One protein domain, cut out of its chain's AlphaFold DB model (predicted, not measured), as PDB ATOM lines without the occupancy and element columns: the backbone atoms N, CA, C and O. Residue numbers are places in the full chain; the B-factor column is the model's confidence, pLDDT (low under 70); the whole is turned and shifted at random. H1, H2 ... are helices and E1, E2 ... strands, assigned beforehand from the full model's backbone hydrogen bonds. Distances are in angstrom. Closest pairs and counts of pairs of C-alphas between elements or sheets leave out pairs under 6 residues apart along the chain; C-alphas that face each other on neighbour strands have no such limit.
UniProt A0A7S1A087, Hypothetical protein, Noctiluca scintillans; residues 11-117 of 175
ATOM      1  N   PHE A  11     -31.881 -40.352 -21.477       98.12
ATOM      2  CA  PHE A  11     -32.179 -41.311 -22.544       98.12
ATOM      3  C   PHE A  11     -31.719 -40.787 -23.904       98.12
ATOM      4  O   PHE A  11     -32.130 -39.706 -24.326       98.12
ATOM      5  N   LEU A  12     -30.930 -41.587 -24.616       98.19
ATOM      6  CA  LEU A  12     -30.537 -41.352 -26.001       98.19
ATOM      7  C   LEU A  12     -31.268 -42.345 -26.908       98.19
ATOM      8  O   LEU A  12     -31.005 -43.542 -26.847       98.19
ATOM      9  N   ILE A  13     -32.163 -41.874 -27.778       98.25
ATOM     10  CA  ILE A  13     -32.851 -42.751 -28.738       98.25
ATOM     11  C   ILE A  13     -32.047 -42.835 -30.033       98.25
ATOM     12  O   ILE A  13     -32.047 -41.911 -30.854       98.25
ATOM     13  N   TYR A  14     -31.398 -43.974 -30.246       97.94
ATOM     14  CA  TYR A  14     -30.624 -44.242 -31.448       97.94
ATOM     15  C   TYR A  14     -31.551 -44.533 -32.638       97.94
ATOM     16  O   TYR A  14     -32.445 -45.369 -32.534       97.94
ATOM     17  N   TYR A  15     -31.330 -43.844 -33.764       98.25
ATOM     18  CA  TYR A  15     -32.179 -43.802 -34.974       98.25
ATOM     19  C   TYR A  15     -33.508 -43.032 -34.886       98.25
ATOM     20  O   TYR A  15     -34.272 -43.061 -35.851       98.25
ATOM     21  N   SER A  16     -33.764 -42.262 -33.821       97.81
ATOM     22  CA  SER A  16     -34.943 -41.374 -33.767       97.81
ATOM     23  C   SER A  16     -35.065 -40.431 -34.984       97.81
ATOM     24  O   SER A  16     -36.138 -40.395 -35.590       97.81
ATOM     25  N   PRO A  17     -33.988 -39.754 -35.451       97.88
ATOM     26  CA  PRO A  17     -34.078 -38.897 -36.636       97.88
ATOM     27  C   PRO A  17     -34.506 -39.643 -37.904       97.88
ATOM     28  O   PRO A  17     -35.357 -39.152 -38.636       97.88
ATOM     29  N   ALA A  18     -33.965 -40.843 -38.141       97.88
ATOM     30  CA  ALA A  18     -34.307 -41.650 -39.315       97.88
ATOM     31  C   ALA A  18     -35.774 -42.110 -39.279       97.88
ATOM     32  O   ALA A  18     -36.481 -42.030 -40.283       97.88
ATOM     33  N   PHE A  19     -36.252 -42.533 -38.104       97.75
ATOM     34  CA  PHE A  19     -37.651 -42.904 -37.899       97.75
ATOM     35  C   PHE A  19     -38.607 -41.734 -38.186       97.75
ATOM     36  O   PHE A  19     -39.598 -41.913 -38.900       97.75
ATOM     37  N   LEU A  20     -38.292 -40.537 -37.675       97.75
ATOM     38  CA  LEU A  20     -39.091 -39.331 -37.903       97.75
ATOM     39  C   LEU A  20     -39.047 -38.885 -39.364       97.75
ATOM     40  O   LEU A  20     -40.091 -38.595 -39.930       97.75
ATOM     41  N   GLN A  21     -37.880 -38.881 -40.008       97.56
ATOM     42  CA  GLN A  21     -37.764 -38.516 -41.425       97.56
ATOM     43  C   GLN A  21     -38.647 -39.388 -42.325       97.56
ATOM     44  O   GLN A  21     -39.236 -38.884 -43.277       97.56
ATOM     45  N   LYS A  22     -38.775 -40.681 -42.005       97.00
ATOM     46  CA  LYS A  22     -39.617 -41.611 -42.760       97.00
ATOM     47  C   LYS A  22     -41.111 -41.409 -42.499       97.00
ATOM     48  O   LYS A  22     -41.895 -41.347 -43.441       97.00
ATOM     49  N   ASN A  23     -41.513 -41.344 -41.230       96.69
ATOM     50  CA  ASN A  23     -42.927 -41.438 -40.855       96.69
ATOM     51  C   ASN A  23     -43.603 -40.074 -40.650       96.69
ATOM     52  O   ASN A  23     -44.812 -39.961 -40.851       96.69
ATOM     53  N   ALA A  24     -42.850 -39.016 -40.326       95.62
ATOM     54  CA  ALA A  24     -43.429 -37.712 -40.005       95.62
ATOM     55  C   ALA A  24     -44.012 -36.972 -41.217       95.62
ATOM     56  O   ALA A  24     -44.837 -36.084 -41.036       95.62
ATOM     57  N   ALA A  25     -43.630 -37.344 -42.443       94.12
ATOM     58  CA  ALA A  25     -44.271 -36.826 -43.652       94.12
ATOM     59  C   ALA A  25     -45.699 -37.372 -43.845       94.12
ATOM     60  O   ALA A  25     -46.522 -36.706 -44.464       94.12
ATOM     61  N   THR A  26     -45.985 -38.570 -43.318       94.06
ATOM     62  CA  THR A  26     -47.293 -39.235 -43.449       94.06
ATOM     63  C   THR A  26     -48.165 -38.977 -42.224       94.06
ATOM     64  O   THR A  26     -49.309 -38.558 -42.357       94.06
ATOM     65  N   ASP A  27     -47.620 -39.211 -41.029       94.19
ATOM     66  CA  ASP A  27     -48.323 -39.032 -39.758       94.19
ATOM     67  C   ASP A  27     -47.325 -38.573 -38.671       94.19
ATOM     68  O   ASP A  27     -46.741 -39.392 -37.941       94.19
ATOM     69  N   PRO A  28     -47.056 -37.256 -38.573       94.94
ATOM     70  CA  PRO A  28     -46.113 -36.716 -37.594       94.94
ATOM     71  C   PRO A  28     -46.592 -36.921 -36.159       94.94
ATOM     72  O   PRO A  28     -45.772 -37.163 -35.272       94.94
ATOM     73  N   GLN A  29     -47.905 -36.877 -35.925       93.69
ATOM     74  CA  GLN A  29     -48.468 -37.052 -34.595       93.69
ATOM     75  C   GLN A  29     -48.246 -38.482 -34.096       93.69
ATOM     76  O   GLN A  29     -47.658 -38.662 -33.030       93.69
ATOM     77  N   ALA A  30     -48.637 -39.498 -34.872       93.12
ATOM     78  CA  ALA A  30     -48.437 -40.889 -34.473       93.12
ATOM     79  C   ALA A  30     -46.948 -41.222 -34.294       93.12
ATOM     80  O   ALA A  30     -46.576 -41.960 -33.381       93.12
ATOM     81  N   SER A  31     -46.075 -40.637 -35.119       95.25
ATOM     82  CA  SER A  31     -44.623 -40.813 -34.990       95.25
ATOM     83  C   SER A  31     -44.103 -40.293 -33.642       95.25
ATOM     84  O   SER A  31     -43.341 -40.975 -32.955       95.25
ATOM     85  N   LEU A  32     -44.542 -39.105 -33.218       95.69
ATOM     86  CA  LEU A  32     -44.169 -38.545 -31.916       95.69
ATOM     87  C   LEU A  32     -44.798 -39.317 -30.749       95.69
ATOM     88  O   LEU A  32     -44.150 -39.486 -29.715       95.69
ATOM     89  N   GLU A  33     -46.017 -39.835 -30.909       95.00
ATOM     90  CA  GLU A  33     -46.672 -40.683 -29.908       95.00
ATOM     91  C   GLU A  33     -45.891 -41.979 -29.649       95.00
ATOM     92  O   GLU A  33     -45.715 -42.362 -28.492       95.00
ATOM     93  N   VAL A  34     -45.349 -42.610 -30.697       95.94
ATOM     94  CA  VAL A  34     -44.478 -43.792 -30.572       95.94
ATOM     95  C   VAL A  34     -43.223 -43.476 -29.753       95.94
ATOM     96  O   VAL A  34     -42.863 -44.240 -28.856       95.94
ATOM     97  N   LEU A  35     -42.570 -42.337 -30.004       97.25
ATOM     98  CA  LEU A  35     -41.397 -41.923 -29.225       97.25
ATOM     99  C   LEU A  35     -41.762 -41.578 -27.774       97.25
ATOM    100  O   LEU A  35     -41.030 -41.935 -26.852       97.25
ATOM    101  N   ALA A  36     -42.904 -40.927 -27.548       96.75
ATOM    102  CA  ALA A  36     -43.395 -40.624 -26.206       96.75
ATOM    103  C   ALA A  36     -43.714 -41.900 -25.408       96.75
ATOM    104  O   ALA A  36     -43.420 -41.978 -24.212       96.75
ATOM    105  N   GLU A  37     -44.289 -42.910 -26.061       97.00
ATOM    106  CA  GLU A  37     -44.501 -44.238 -25.484       97.00
ATOM    107  C   GLU A  37     -43.170 -44.897 -25.113       97.00
ATOM    108  O   GLU A  37     -43.019 -45.400 -23.998       97.00
ATOM    109  N   LEU A  38     -42.175 -44.820 -26.001       97.44
ATOM    110  CA  LEU A  38     -40.839 -45.349 -25.746       97.44
ATOM    111  C   LEU A  38     -40.212 -44.731 -24.491       97.44
ATOM    112  O   LEU A  38     -39.741 -45.465 -23.626       97.44
ATOM    113  N   PHE A  39     -40.243 -43.401 -24.357       97.81
ATOM    114  CA  PHE A  39     -39.723 -42.719 -23.167       97.81
ATOM    115  C   PHE A  39     -40.464 -43.129 -21.893       97.81
ATOM    116  O   PHE A  39     -39.837 -43.309 -20.848       97.81
ATOM    117  N   ARG A  40     -41.788 -43.313 -21.965       97.38
ATOM    118  CA  ARG A  40     -42.594 -43.732 -20.812       97.38
ATOM    119  C   ARG A  40     -42.204 -45.128 -20.338       97.38
ATOM    120  O   ARG A  40     -41.966 -45.325 -19.146       97.38
ATOM    121  N   GLN A  41     -42.085 -46.076 -21.265       97.94
ATOM    122  CA  GLN A  41     -41.677 -47.441 -20.935       97.94
ATOM    123  C   GLN A  41     -40.204 -47.520 -20.522       97.94
ATOM    124  O   GLN A  41     -39.863 -48.271 -19.608       97.94
ATOM    125  N   ALA A  42     -39.333 -46.703 -21.119       97.94
ATOM    126  CA  ALA A  42     -37.945 -46.589 -20.692       97.94
ATOM    127  C   ALA A  42     -37.856 -46.092 -19.246       97.94
ATOM    128  O   ALA A  42     -37.172 -46.699 -18.429       97.94
ATOM    129  N   ARG A  43     -38.623 -45.067 -18.868       97.50
ATOM    130  CA  ARG A  43     -38.638 -44.586 -17.480       97.50
ATOM    131  C   ARG A  43     -39.118 -45.650 -16.484       97.50
ATOM    132  O   ARG A  43     -38.644 -45.679 -15.354       97.50
ATOM    133  N   ALA A  44     -39.993 -46.563 -16.907       97.31
ATOM    134  CA  ALA A  44     -40.414 -47.702 -16.088       97.31
ATOM    135  C   ALA A  44     -39.342 -48.808 -15.948       97.31
ATOM    136  O   ALA A  44     -39.385 -49.571 -14.983       97.31
ATOM    137  N   LEU A  45     -38.408 -48.929 -16.900       97.31
ATOM    138  CA  LEU A  45     -37.269 -49.866 -16.854       97.31
ATOM    139  C   LEU A  45     -36.021 -49.273 -16.181       97.31
ATOM    140  O   LEU A  45     -35.209 -50.008 -15.609       97.31
ATOM    141  N   TRP A  46     -35.880 -47.951 -16.250       97.50
ATOM    142  CA  TRP A  46     -34.810 -47.163 -15.646       97.50
ATOM    143  C   TRP A  46     -35.415 -46.019 -14.818       97.50
ATOM    144  O   TRP A  46     -35.508 -44.877 -15.300       97.50
ATOM    145  N   PRO A  47     -35.867 -46.329 -13.584       96.81
ATOM    146  CA  PRO A  47     -36.394 -45.336 -12.659       96.81
ATOM    147  C   PRO A  47     -35.384 -44.225 -12.383       96.81
ATOM    148  O   PRO A  47     -34.176 -44.416 -12.518       96.81
ATOM    149  N   GLU A  48     -35.883 -43.063 -11.972       95.31
ATOM    150  CA  GLU A  48     -35.014 -41.940 -11.641       95.31
ATOM    151  C   GLU A  48     -34.194 -42.237 -10.385       95.31
ATOM    152  O   GLU A  48     -34.739 -42.579  -9.335       95.31
ATOM    153  N   SER A  49     -32.879 -42.077 -10.484       95.00
ATOM    154  CA  SER A  49     -31.953 -42.203  -9.367       95.00
ATOM    155  C   SER A  49     -30.915 -41.091  -9.404       95.00
ATOM    156  O   SER A  49     -30.377 -40.739 -10.456       95.00
ATOM    157  N   LYS A  50     -30.577 -40.574  -8.218       94.81
ATOM    158  CA  LYS A  50     -29.460 -39.634  -8.036       94.81
ATOM    159  C   LYS A  50     -28.115 -40.280  -8.363       94.81
ATOM    160  O   LYS A  50     -27.216 -39.596  -8.830       94.81
ATOM    161  N   SER A  51     -27.980 -41.591  -8.145       95.19
ATOM    162  CA  SER A  51     -26.736 -42.314  -8.438       95.19
ATOM    163  C   SER A  51     -26.462 -42.446  -9.937       95.19
ATOM    164  O   SER A  51     -25.337 -42.736 -10.310       95.19
ATOM    165  N   GLN A  52     -27.484 -42.252 -10.774       95.00
ATOM    166  CA  GLN A  52     -27.417 -42.391 -12.231       95.00
ATOM    167  C   GLN A  52     -27.582 -41.040 -12.932       95.00
ATOM    168  O   GLN A  52     -27.947 -40.981 -14.101       95.00
ATOM    169  N   ALA A  53     -27.377 -39.942 -12.202       94.31
ATOM    170  CA  ALA A  53     -27.601 -38.583 -12.679       94.31
ATOM    171  C   ALA A  53     -26.790 -38.226 -13.934       94.31
ATOM    172  O   ALA A  53     -27.302 -37.529 -14.808       94.31
ATOM    173  N   ASP A  54     -25.556 -38.721 -14.017       94.81
ATOM    174  CA  ASP A  54     -24.654 -38.483 -15.146       94.81
ATOM    175  C   ASP A  54     -24.603 -39.688 -16.114       94.81
ATOM    176  O   ASP A  54     -23.863 -39.671 -17.098       94.81
ATOM    177  N   ASP A  55     -25.432 -40.717 -15.883       96.50
ATOM    178  CA  ASP A  55     -25.545 -41.874 -16.770       96.50
ATOM    179  C   ASP A  55     -26.468 -41.574 -17.957       96.50
ATOM    180  O   ASP A  55     -27.489 -40.880 -17.853       96.50
ATOM    181  N   THR A  56     -26.143 -42.179 -19.098       97.88
ATOM    182  CA  THR A  56     -26.988 -42.166 -20.294       97.88
ATOM    183  C   THR A  56     -27.343 -43.590 -20.691       97.88
ATOM    184  O   THR A  56     -26.474 -44.451 -20.794       97.88
ATOM    185  N   VAL A  57     -28.630 -43.825 -20.933       98.44
ATOM    186  CA  VAL A  57     -29.155 -45.087 -21.448       98.44
ATOM    187  C   VAL A  57     -29.461 -44.936 -22.933       98.44
ATOM    188  O   VAL A  57     -30.206 -44.032 -23.327       98.44
ATOM    189  N   THR A  58     -28.932 -45.837 -23.756       98.56
ATOM    190  CA  THR A  58     -29.185 -45.847 -25.198       98.56
ATOM    191  C   THR A  58     -30.360 -46.762 -25.526       98.56
ATOM    192  O   THR A  58     -30.367 -47.951 -25.218       98.56
ATOM    193  N   LEU A  59     -31.376 -46.211 -26.183       98.62
ATOM    194  CA  LEU A  59     -32.561 -46.929 -26.636       98.62
ATOM    195  C   LEU A  59     -32.476 -47.134 -28.145       98.62
ATOM    196  O   LEU A  59     -32.547 -46.187 -28.926       98.62
ATOM    197  N   ARG A  60     -32.326 -48.386 -28.558       98.38
ATOM    198  CA  ARG A  60     -32.174 -48.786 -29.952       98.38
ATOM    199  C   ARG A  60     -33.519 -49.112 -30.588       98.38
ATOM    200  O   ARG A  60     -34.179 -50.072 -30.191       98.38
ATOM    201  N   ILE A  61     -33.903 -48.337 -31.603       98.06
ATOM    202  CA  ILE A  61     -35.143 -48.540 -32.371       98.06
ATOM    203  C   ILE A  61     -34.877 -49.021 -33.806       98.06
ATOM    204  O   ILE A  61     -35.614 -48.681 -34.730       98.06
ATOM    205  N   ASP A  62     -33.827 -49.831 -34.003       97.31
ATOM    206  CA  ASP A  62     -33.419 -50.362 -35.312       97.31
ATOM    207  C   ASP A  62     -34.573 -51.026 -36.074       97.31
ATOM    208  O   ASP A  62     -34.683 -50.869 -37.283       97.31
ATOM    209  N   THR A  63     -35.445 -51.745 -35.364       96.88
ATOM    210  CA  THR A  63     -36.582 -52.453 -35.967       96.88
ATOM    211  C   THR A  63     -37.701 -51.515 -36.410       96.88
ATOM    212  O   THR A  63     -38.450 -51.866 -37.314       96.88
ATOM    213  N   LEU A  64     -37.817 -50.328 -35.804       96.81
ATOM    214  CA  LEU A  64     -38.881 -49.370 -36.107       96.81
ATOM    215  C   LEU A  64     -38.499 -48.397 -37.222       96.81
ATOM    216  O   LEU A  64     -39.381 -47.948 -37.946       96.81
ATOM    217  N   LYS A  65     -37.207 -48.070 -37.384       95.06
ATOM    218  CA  LYS A  65     -36.755 -47.045 -38.348       95.06
ATOM    219  C   LYS A  65     -37.157 -47.364 -39.794       95.06
ATOM    220  O   LYS A  65     -37.436 -46.458 -40.573       95.06
ATOM    221  N   ASP A  66     -37.216 -48.652 -40.128       94.12
ATOM    222  CA  ASP A  66     -37.532 -49.134 -41.471       94.12
ATOM    223  C   ASP A  66     -39.015 -49.489 -41.636       94.12
ATOM    224  O   ASP A  66     -39.457 -49.771 -42.752       94.12
ATOM    225  N   LEU A  67     -39.813 -49.413 -40.568       95.94
ATOM    226  CA  LEU A  67     -41.240 -49.702 -40.606       95.94
ATOM    227  C   LEU A  67     -42.069 -48.448 -40.873       95.94
ATOM    228  O   LEU A  67     -41.760 -47.346 -40.422       95.94
ATOM    229  N   ASP A  68     -43.149 -48.662 -41.615       95.31
ATOM    230  CA  ASP A  68     -44.212 -47.685 -41.793       95.31
ATOM    231  C   ASP A  68     -45.128 -47.657 -40.557       95.31
ATOM    232  O   ASP A  68     -45.438 -48.699 -39.963       95.31
ATOM    233  N   ILE A  69     -45.600 -46.466 -40.191       93.81
ATOM    234  CA  ILE A  69     -46.460 -46.231 -39.028       93.81
ATOM    235  C   ILE A  69     -47.728 -47.103 -39.031       93.81
ATOM    236  O   ILE A  69     -48.164 -47.592 -37.986       93.81
ATOM    237  N   HIS A  70     -48.304 -47.391 -40.202       91.00
ATOM    238  CA  HIS A  70     -49.469 -48.264 -40.333       91.00
ATOM    239  C   HIS A  70     -49.091 -49.748 -40.264       91.00
ATOM    240  O   HIS A  70     -49.899 -50.573 -39.833       91.00
ATOM    241  N   ALA A  71     -47.872 -50.112 -40.667       93.38
ATOM    242  CA  ALA A  71     -47.359 -51.475 -40.539       93.38
ATOM    243  C   ALA A  71     -47.090 -51.875 -39.082       93.38
ATOM    244  O   ALA A  71     -47.272 -53.042 -38.745       93.38
ATOM    245  N   MET A  72     -46.756 -50.930 -38.196       92.31
ATOM    246  CA  MET A  72     -46.536 -51.232 -36.772       92.31
ATOM    247  C   MET A  72     -47.759 -51.841 -36.073       92.31
ATOM    248  O   MET A  72     -47.591 -52.627 -35.143       92.31
ATOM    249  N   ASN A  73     -48.971 -51.539 -36.547       90.25
ATOM    250  CA  ASN A  73     -50.219 -52.084 -36.004       90.25
ATOM    251  C   ASN A  73     -50.587 -53.470 -36.569       90.25
ATOM    252  O   ASN A  73     -51.530 -54.097 -36.095       90.25
ATOM    253  N   ARG A  74     -49.862 -53.961 -37.582       92.38
ATOM    254  CA  ARG A  74     -50.097 -55.269 -38.210       92.38
ATOM    255  C   ARG A  74     -49.270 -56.344 -37.504       92.38
ATOM    256  O   ARG A  74     -48.229 -56.777 -37.997       92.38
ATOM    257  N   LEU A  75     -49.722 -56.732 -36.315       94.56
ATOM    258  CA  LEU A  75     -49.124 -57.790 -35.498       94.56
ATOM    259  C   LEU A  75     -49.960 -59.068 -35.572       94.56
ATOM    260  O   LEU A  75     -51.188 -58.999 -35.653       94.56
ATOM    261  N   ASN A  76     -49.306 -60.231 -35.525       96.25
ATOM    262  CA  ASN A  76     -50.032 -61.491 -35.405       96.25
ATOM    263  C   ASN A  76     -50.638 -61.620 -33.997       96.25
ATOM    264  O   ASN A  76     -50.101 -61.051 -33.040       96.25
ATOM    265  N   PRO A  77     -51.726 -62.389 -33.822       95.44
ATOM    266  CA  PRO A  77     -52.259 -62.683 -32.498       95.44
ATOM    267  C   PRO A  77     -51.176 -63.253 -31.572       95.44
ATOM    268  O   PRO A  77     -50.492 -64.215 -31.915       95.44
ATOM    269  N   GLY A  78     -51.013 -62.645 -30.396       96.38
ATOM    270  CA  GLY A  78     -49.978 -63.026 -29.431       96.38
ATOM    271  C   GLY A  78     -48.597 -62.408 -29.681       96.38
ATOM    272  O   GLY A  78     -47.684 -62.679 -28.903       96.38
ATOM    273  N   GLU A  79     -48.431 -61.569 -30.707       97.25
ATOM    274  CA  GLU A  79     -47.251 -60.719 -30.883       97.25
ATOM    275  C   GLU A  79     -47.506 -59.300 -30.372       97.25
ATOM    276  O   GLU A  79     -48.610 -58.765 -30.464       97.25
ATOM    277  N   PHE A  80     -46.455 -58.665 -29.862       97.06
ATOM    278  CA  PHE A  80     -46.483 -57.274 -29.430       97.06
ATOM    279  C   PHE A  80     -45.119 -56.608 -29.604       97.06
ATOM    280  O   PHE A  80     -44.081 -57.268 -29.699       97.06
ATOM    281  N   TRP A  81     -45.122 -55.280 -29.646       97.69
ATOM    282  CA  TRP A  81     -43.900 -54.489 -29.572       97.69
ATOM    283  C   TRP A  81     -43.470 -54.344 -28.121       97.69
ATOM    284  O   TRP A  81     -44.278 -54.006 -27.257       97.69
ATOM    285  N   ALA A  82     -42.195 -54.594 -27.855       98.00
ATOM    286  CA  ALA A  82     -41.634 -54.512 -26.521       98.00
ATOM    287  C   ALA A  82     -40.324 -53.730 -26.531       98.00
ATOM    288  O   ALA A  82     -39.483 -53.912 -27.414       98.00
ATOM    289  N   LEU A  83     -40.139 -52.908 -25.504       98.50
ATOM    290  CA  LEU A  83     -38.834 -52.402 -25.117       98.50
ATOM    291  C   LEU A  83     -38.206 -53.414 -24.160       98.50
ATOM    292  O   LEU A  83     -38.733 -53.650 -23.075       98.50
ATOM    293  N   GLN A  84     -37.098 -54.021 -24.569       98.38
ATOM    294  CA  GLN A  84     -36.323 -54.945 -23.753       98.38
ATOM    295  C   GLN A  84     -35.070 -54.246 -23.226       98.38
ATOM    296  O   GLN A  84     -34.312 -53.656 -23.993       98.38
ATOM    297  N   LYS A  85     -34.821 -54.372 -21.926       98.19
ATOM    298  CA  LYS A  85     -33.555 -54.024 -21.287       98.19
ATOM    299  C   LYS A  85     -32.522 -55.111 -21.583       98.19
ATOM    300  O   LYS A  85     -32.656 -56.231 -21.098       98.19
ATOM    301  N   SER A  86     -31.515 -54.784 -22.387       96.69
ATOM    302  CA  SER A  86     -30.440 -55.720 -22.748       96.69
ATOM    303  C   SER A  86     -29.312 -55.685 -21.728       96.69
ATOM    304  O   SER A  86     -28.801 -56.724 -21.324       96.69
ATOM    305  N   THR A  87     -28.929 -54.481 -21.303       96.06
ATOM    306  CA  THR A  87     -27.871 -54.244 -20.314       96.06
ATOM    307  C   THR A  87     -28.320 -53.174 -19.315       96.06
ATOM    308  O   THR A  87     -29.449 -52.679 -19.360       96.06
ATOM    309  N   GLY A  88     -27.447 -52.796 -18.376       95.19
ATOM    310  CA  GLY A  88     -27.710 -51.667 -17.479       95.19
ATOM    311  C   GLY A  88     -27.880 -50.333 -18.216       95.19
ATOM    312  O   GLY A  88     -28.651 -49.494 -17.754       95.19
ATOM    313  N   VAL A  89     -27.227 -50.178 -19.370       97.25
ATOM    314  CA  VAL A  89     -27.122 -48.919 -20.127       97.25
ATOM    315  C   VAL A  89     -27.786 -48.973 -21.504       97.25
ATOM    316  O   VAL A  89     -27.901 -47.940 -22.149       97.25
ATOM    317  N   ASP A  90     -28.276 -50.136 -21.939       98.25
ATOM    318  CA  ASP A  90     -28.892 -50.295 -23.257       98.25
ATOM    319  C   ASP A  90     -30.257 -50.977 -23.202       98.25
ATOM    320  O   ASP A  90     -30.474 -51.983 -22.513       98.25
ATOM    321  N   GLY A  91     -31.164 -50.461 -24.027       98.25
ATOM    322  CA  GLY A  91     -32.440 -51.075 -24.361       98.25
ATOM    323  C   GLY A  91     -32.601 -51.241 -25.865       98.25
ATOM    324  O   GLY A  91     -32.098 -50.433 -26.642       98.25
ATOM    325  N   LEU A  92     -33.336 -52.267 -26.288       98.31
ATOM    326  CA  LEU A  92     -33.706 -52.474 -27.687       98.31
ATOM    327  C   LEU A  92     -35.213 -52.640 -27.837       98.31
ATOM    328  O   LEU A  92     -35.872 -53.259 -27.001       98.31
ATOM    329  N   VAL A  93     -35.756 -52.102 -28.924       98.19
ATOM    330  CA  VAL A  93     -37.133 -52.374 -29.330       98.19
ATOM    331  C   VAL A  93     -37.155 -53.568 -30.259       98.19
ATOM    332  O   VAL A  93     -36.477 -53.596 -31.290       98.19
ATOM    333  N   LYS A  94     -37.980 -54.550 -29.911       97.69
ATOM    334  CA  LYS A  94     -38.218 -55.719 -30.747       97.69
ATOM    335  C   LYS A  94     -39.676 -56.131 -30.717       97.69
ATOM    336  O   LYS A  94     -40.428 -55.790 -29.803       97.69
ATOM    337  N   LYS A  95     -40.045 -56.931 -31.708       97.31
ATOM    338  CA  LYS A  95     -41.268 -57.716 -31.649       97.31
ATOM    339  C   LYS A  95     -41.035 -58.922 -30.735       97.31
ATOM    340  O   LYS A  95     -40.001 -59.582 -30.837       97.31
ATOM    341  N   ALA A  96     -41.971 -59.188 -29.838       97.88
ATOM    342  CA  ALA A  96     -41.948 -60.326 -28.931       97.88
ATOM    343  C   ALA A  96     -43.269 -61.097 -29.015       97.88
ATOM    344  O   ALA A  96     -44.305 -60.530 -29.359       97.88
ATOM    345  N   SER A  97     -43.222 -62.389 -28.696       97.69
ATOM    346  CA  SER A  97     -44.411 -63.221 -28.504       97.69
ATOM    347  C   SER A  97     -44.706 -63.352 -27.014       97.69
ATOM    348  O   SER A  97     -43.777 -63.468 -26.215       97.69
ATOM    349  N   VAL A  98     -45.987 -63.398 -26.644       97.25
ATOM    350  CA  VAL A  98     -46.445 -63.607 -25.256       97.25
ATOM    351  C   VAL A  98     -45.837 -64.866 -24.639       97.25
ATOM    352  O   VAL A  98     -45.465 -64.846 -23.470       97.25
ATOM    353  N   ALA A  99     -45.668 -65.933 -25.424       96.94
ATOM    354  CA  ALA A  99     -45.121 -67.198 -24.935       96.94
ATOM    355  C   ALA A  99     -43.628 -67.124 -24.559       96.94
ATOM    356  O   ALA A  99     -43.167 -67.914 -23.743       96.94
ATOM    357  N   GLY A 100     -42.873 -66.191 -25.148       95.00
ATOM    358  CA  GLY A 100     -41.425 -66.045 -24.949       95.00
ATOM    359  C   GLY A 100     -41.022 -64.738 -24.267       95.00
ATOM    360  O   GLY A 100     -39.868 -64.323 -24.374       95.00
ATOM    361  N   ALA A 101     -41.973 -64.042 -23.646       96.69
ATOM    362  CA  ALA A 101     -41.745 -62.733 -23.060       96.69
ATOM    363  C   ALA A 101     -41.129 -62.839 -21.659       96.69
ATOM    364  O   ALA A 101     -41.685 -63.483 -20.771       96.69
ATOM    365  N   ASP A 102     -40.012 -62.143 -21.447       97.00
ATOM    366  CA  ASP A 102     -39.448 -61.928 -20.115       97.00
ATOM    367  C   ASP A 102     -39.989 -60.617 -19.531       97.00
ATOM    368  O   ASP A 102     -39.489 -59.528 -19.813       97.00
ATOM    369  N   TRP A 103     -41.025 -60.716 -18.701       96.12
ATOM    370  CA  TRP A 103     -41.714 -59.562 -18.114       96.12
ATOM    371  C   TRP A 103     -40.875 -58.761 -17.106       96.12
ATOM    372  O   TRP A 103     -41.281 -57.663 -16.717       96.12
ATOM    373  N   HIS A 104     -39.719 -59.282 -16.679       96.38
ATOM    374  CA  HIS A 104     -38.811 -58.565 -15.784       96.38
ATOM    375  C   HIS A 104     -37.924 -57.579 -16.544       96.38
ATOM    376  O   HIS A 104     -37.635 -56.493 -16.041       96.38
ATOM    377  N   THR A 105     -37.517 -57.942 -17.761       97.44
ATOM    378  CA  THR A 105     -36.646 -57.114 -18.605       97.44
ATOM    379  C   THR A 105     -37.400 -56.408 -19.728       97.44
ATOM    380  O   THR A 105     -36.852 -55.492 -20.339       97.44
ATOM    381  N   MET A 106     -38.653 -56.787 -19.996       98.19
ATOM    382  CA  MET A 106     -39.463 -56.227 -21.075       98.19
ATOM    383  C   MET A 106     -40.616 -55.357 -20.575       98.19
ATOM    384  O   MET A 106     -41.302 -55.663 -19.599       98.19
ATOM    385  N   ARG A 107     -40.888 -54.288 -21.326       97.94
ATOM    386  CA  ARG A 107     -42.114 -53.490 -21.224       97.94
ATOM    387  C   ARG A 107     -42.826 -53.451 -22.562       97.94
ATOM    388  O   ARG A 107     -42.202 -53.231 -23.595       97.94
ATOM    389  N   VAL A 108     -44.137 -53.666 -22.526       97.69
ATOM    390  CA  VAL A 108     -44.997 -53.594 -23.709       97.69
ATOM    391  C   VAL A 108     -45.105 -52.143 -24.160       97.69
ATOM    392  O   VAL A 108     -45.341 -51.260 -23.339       97.69
ATOM    393  N   LEU A 109     -44.956 -51.910 -25.459       96.75
ATOM    394  CA  LEU A 109     -45.181 -50.616 -26.090       96.75
ATOM    395  C   LEU A 109     -46.609 -50.574 -26.627       96.75
ATOM    396  O   LEU A 109     -46.983 -51.384 -27.477       96.75
ATOM    397  N   ASN A 110     -47.415 -49.639 -26.126       93.88
ATOM    398  CA  ASN A 110     -48.795 -49.480 -26.566       93.88
ATOM    399  C   ASN A 110     -48.928 -48.341 -27.585       93.88
ATOM    400  O   ASN A 110     -49.004 -47.170 -27.219       93.88
ATOM    401  N   PHE A 111     -49.012 -48.695 -28.867       89.12
ATOM    402  CA  PHE A 111     -49.214 -47.733 -29.958       89.12
ATOM    403  C   PHE A 111     -50.693 -47.467 -30.278       89.12
ATOM    404  O   PHE A 111     -51.010 -46.655 -31.142       89.12
ATOM    405  N   SER A 112     -51.624 -48.130 -29.589       76.69
ATOM    406  CA  SER A 112     -53.059 -48.077 -29.898       76.69
ATOM    407  C   SER A 112     -53.794 -46.901 -29.245       76.69
ATOM    408  O   SER A 112     -54.980 -46.702 -29.504       76.69
ATOM    409  N   LEU A 113     -53.117 -46.116 -28.402       61.81
ATOM    410  CA  LEU A 113     -53.754 -45.223 -27.428       61.81
ATOM    411  C   LEU A 113     -54.604 -44.074 -28.002       61.81
ATOM    412  O   LEU A 113     -55.395 -43.523 -27.240       61.81
ATOM    413  N   ARG A 114     -54.516 -43.710 -29.294       63.22
ATOM    414  CA  ARG A 114     -55.309 -42.575 -29.831       63.22
ATOM    415  C   ARG A 114     -56.140 -42.799 -31.086       63.22
ATOM    416  O   ARG A 114     -57.089 -42.045 -31.285       63.22
ATOM    417  N   ARG A 115     -55.914 -43.850 -31.881       60.75
ATOM    418  CA  ARG A 115     -56.794 -44.109 -33.043       60.75
ATOM    419  C   ARG A 115     -58.238 -44.396 -32.633       60.75
ATOM    420  O   ARG A 115     -59.155 -43.961 -33.316       60.75
ATOM    421  N   ALA A 116     -58.441 -45.051 -31.489       57.19
ATOM    422  CA  ALA A 116     -59.779 -45.315 -30.963       57.19
ATOM    423  C   ALA A 116     -60.540 -44.034 -30.576       57.19
ATOM    424  O   ALA A 116     -61.764 -44.020 -30.617       57.19
ATOM    425  N   LEU A 117     -59.827 -42.963 -30.209       58.78
ATOM    426  CA  LEU A 117     -60.439 -41.716 -29.751       58.78
ATOM    427  C   LEU A 117     -60.899 -40.847 -30.927       58.78
ATOM    428  O   LEU A 117     -61.969 -40.260 -30.850       58.78
TER     429      LEU A 117
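Overview. This is residues 11 to 117 of the 175 residues of the protein "Hypothetical protein" of Noctiluca scintillans (UniProt A0A7S1A087). A single five-stranded sheet, curled like part of a barrel and strongly twisted, wraps partly round one long helix, H2, which packs on one of its faces. H1 folds back on the first part of H2, the short H3 packs between H1 and E4, and the loop of residues 47 to 54 sticks out. The printed part has 107 residues, with three named helices and five named strands in the order E1 H1 H2 E2 H3 E3 E4 E5; the sheet runs E1 E2 E4 E3 E5 and is mixed. The class is mixed, helices and strands, and the whole is compact, with a radius of gyration of the C-alphas of 13.9 A and spans of 40 by 33 by 26 A.

Along the chain. Find C-alpha 11 at (-32.179, -41.311, -22.544), where strand E1, residues 11 to 14, begins. Helix H1 follows at residues 16 to 23. Look next at C-alpha 28, (-46.113, -36.716, -37.594): from there helix H2 runs 26.1 A to residue 45. Strand E2 is residues 56 to 60, 12.8 A long, and helix H3 is residues 62 to 65. Strand E3, residues 79 to 85, covers 18.0 A, and strand E4, residues 90 to 97, covers 20.9 A and bends by 59 degrees at residue 94. Strand E5, residues 106 to 108, ends at C-alpha 108, (-44.997, -53.594, -23.709).

Arrangement. Begin at edge strand E1, parallel to E2, with N 12 and O 57 2.9 A apart. E1, H1, H2 and E2 form a strand-helix-strand unit, two parallel neighbour strands with helices between, and its crossover is left-handed. E2 is parallel to E4, with N 91 and O 58 at 2.9 A. E3 and E4 form a hairpin, antiparallel at 158 degrees, with N 84 and O 92 at 2.8 A. E5, the other edge strand, is antiparallel to E3, with N 83 and O 107 at 2.8 A. H2 is on one face of the sheet, making two layers, a helix layer and a sheet; its closest C-alphas to E5 are those of Gln 41 and Arg 107, 6.1 A. H1 and H2 form a helical hairpin: they touch, through residues 28 to 35 of H2 alone, at Asn 23 and Ser 31, C-alphas 6.1 A apart, opposite ways at a tilt of 35.2 degrees, only just steep. H3 touches H1, with the C-alphas of Phe 19 and Lys 65 4.3 A apart. In H1 and H2 every O i to N i+4 pair is within hydrogen-bond range; H3 is too short for one.

Size, cuts and confidence. The C-alphas farthest apart, Thr 26 and Ser 51, are 40.7 A apart. The printed part has no cut. Look for the long link at residues 66 to 78, from H3 to E3. Residues 113 to 117 have pLDDT under 70.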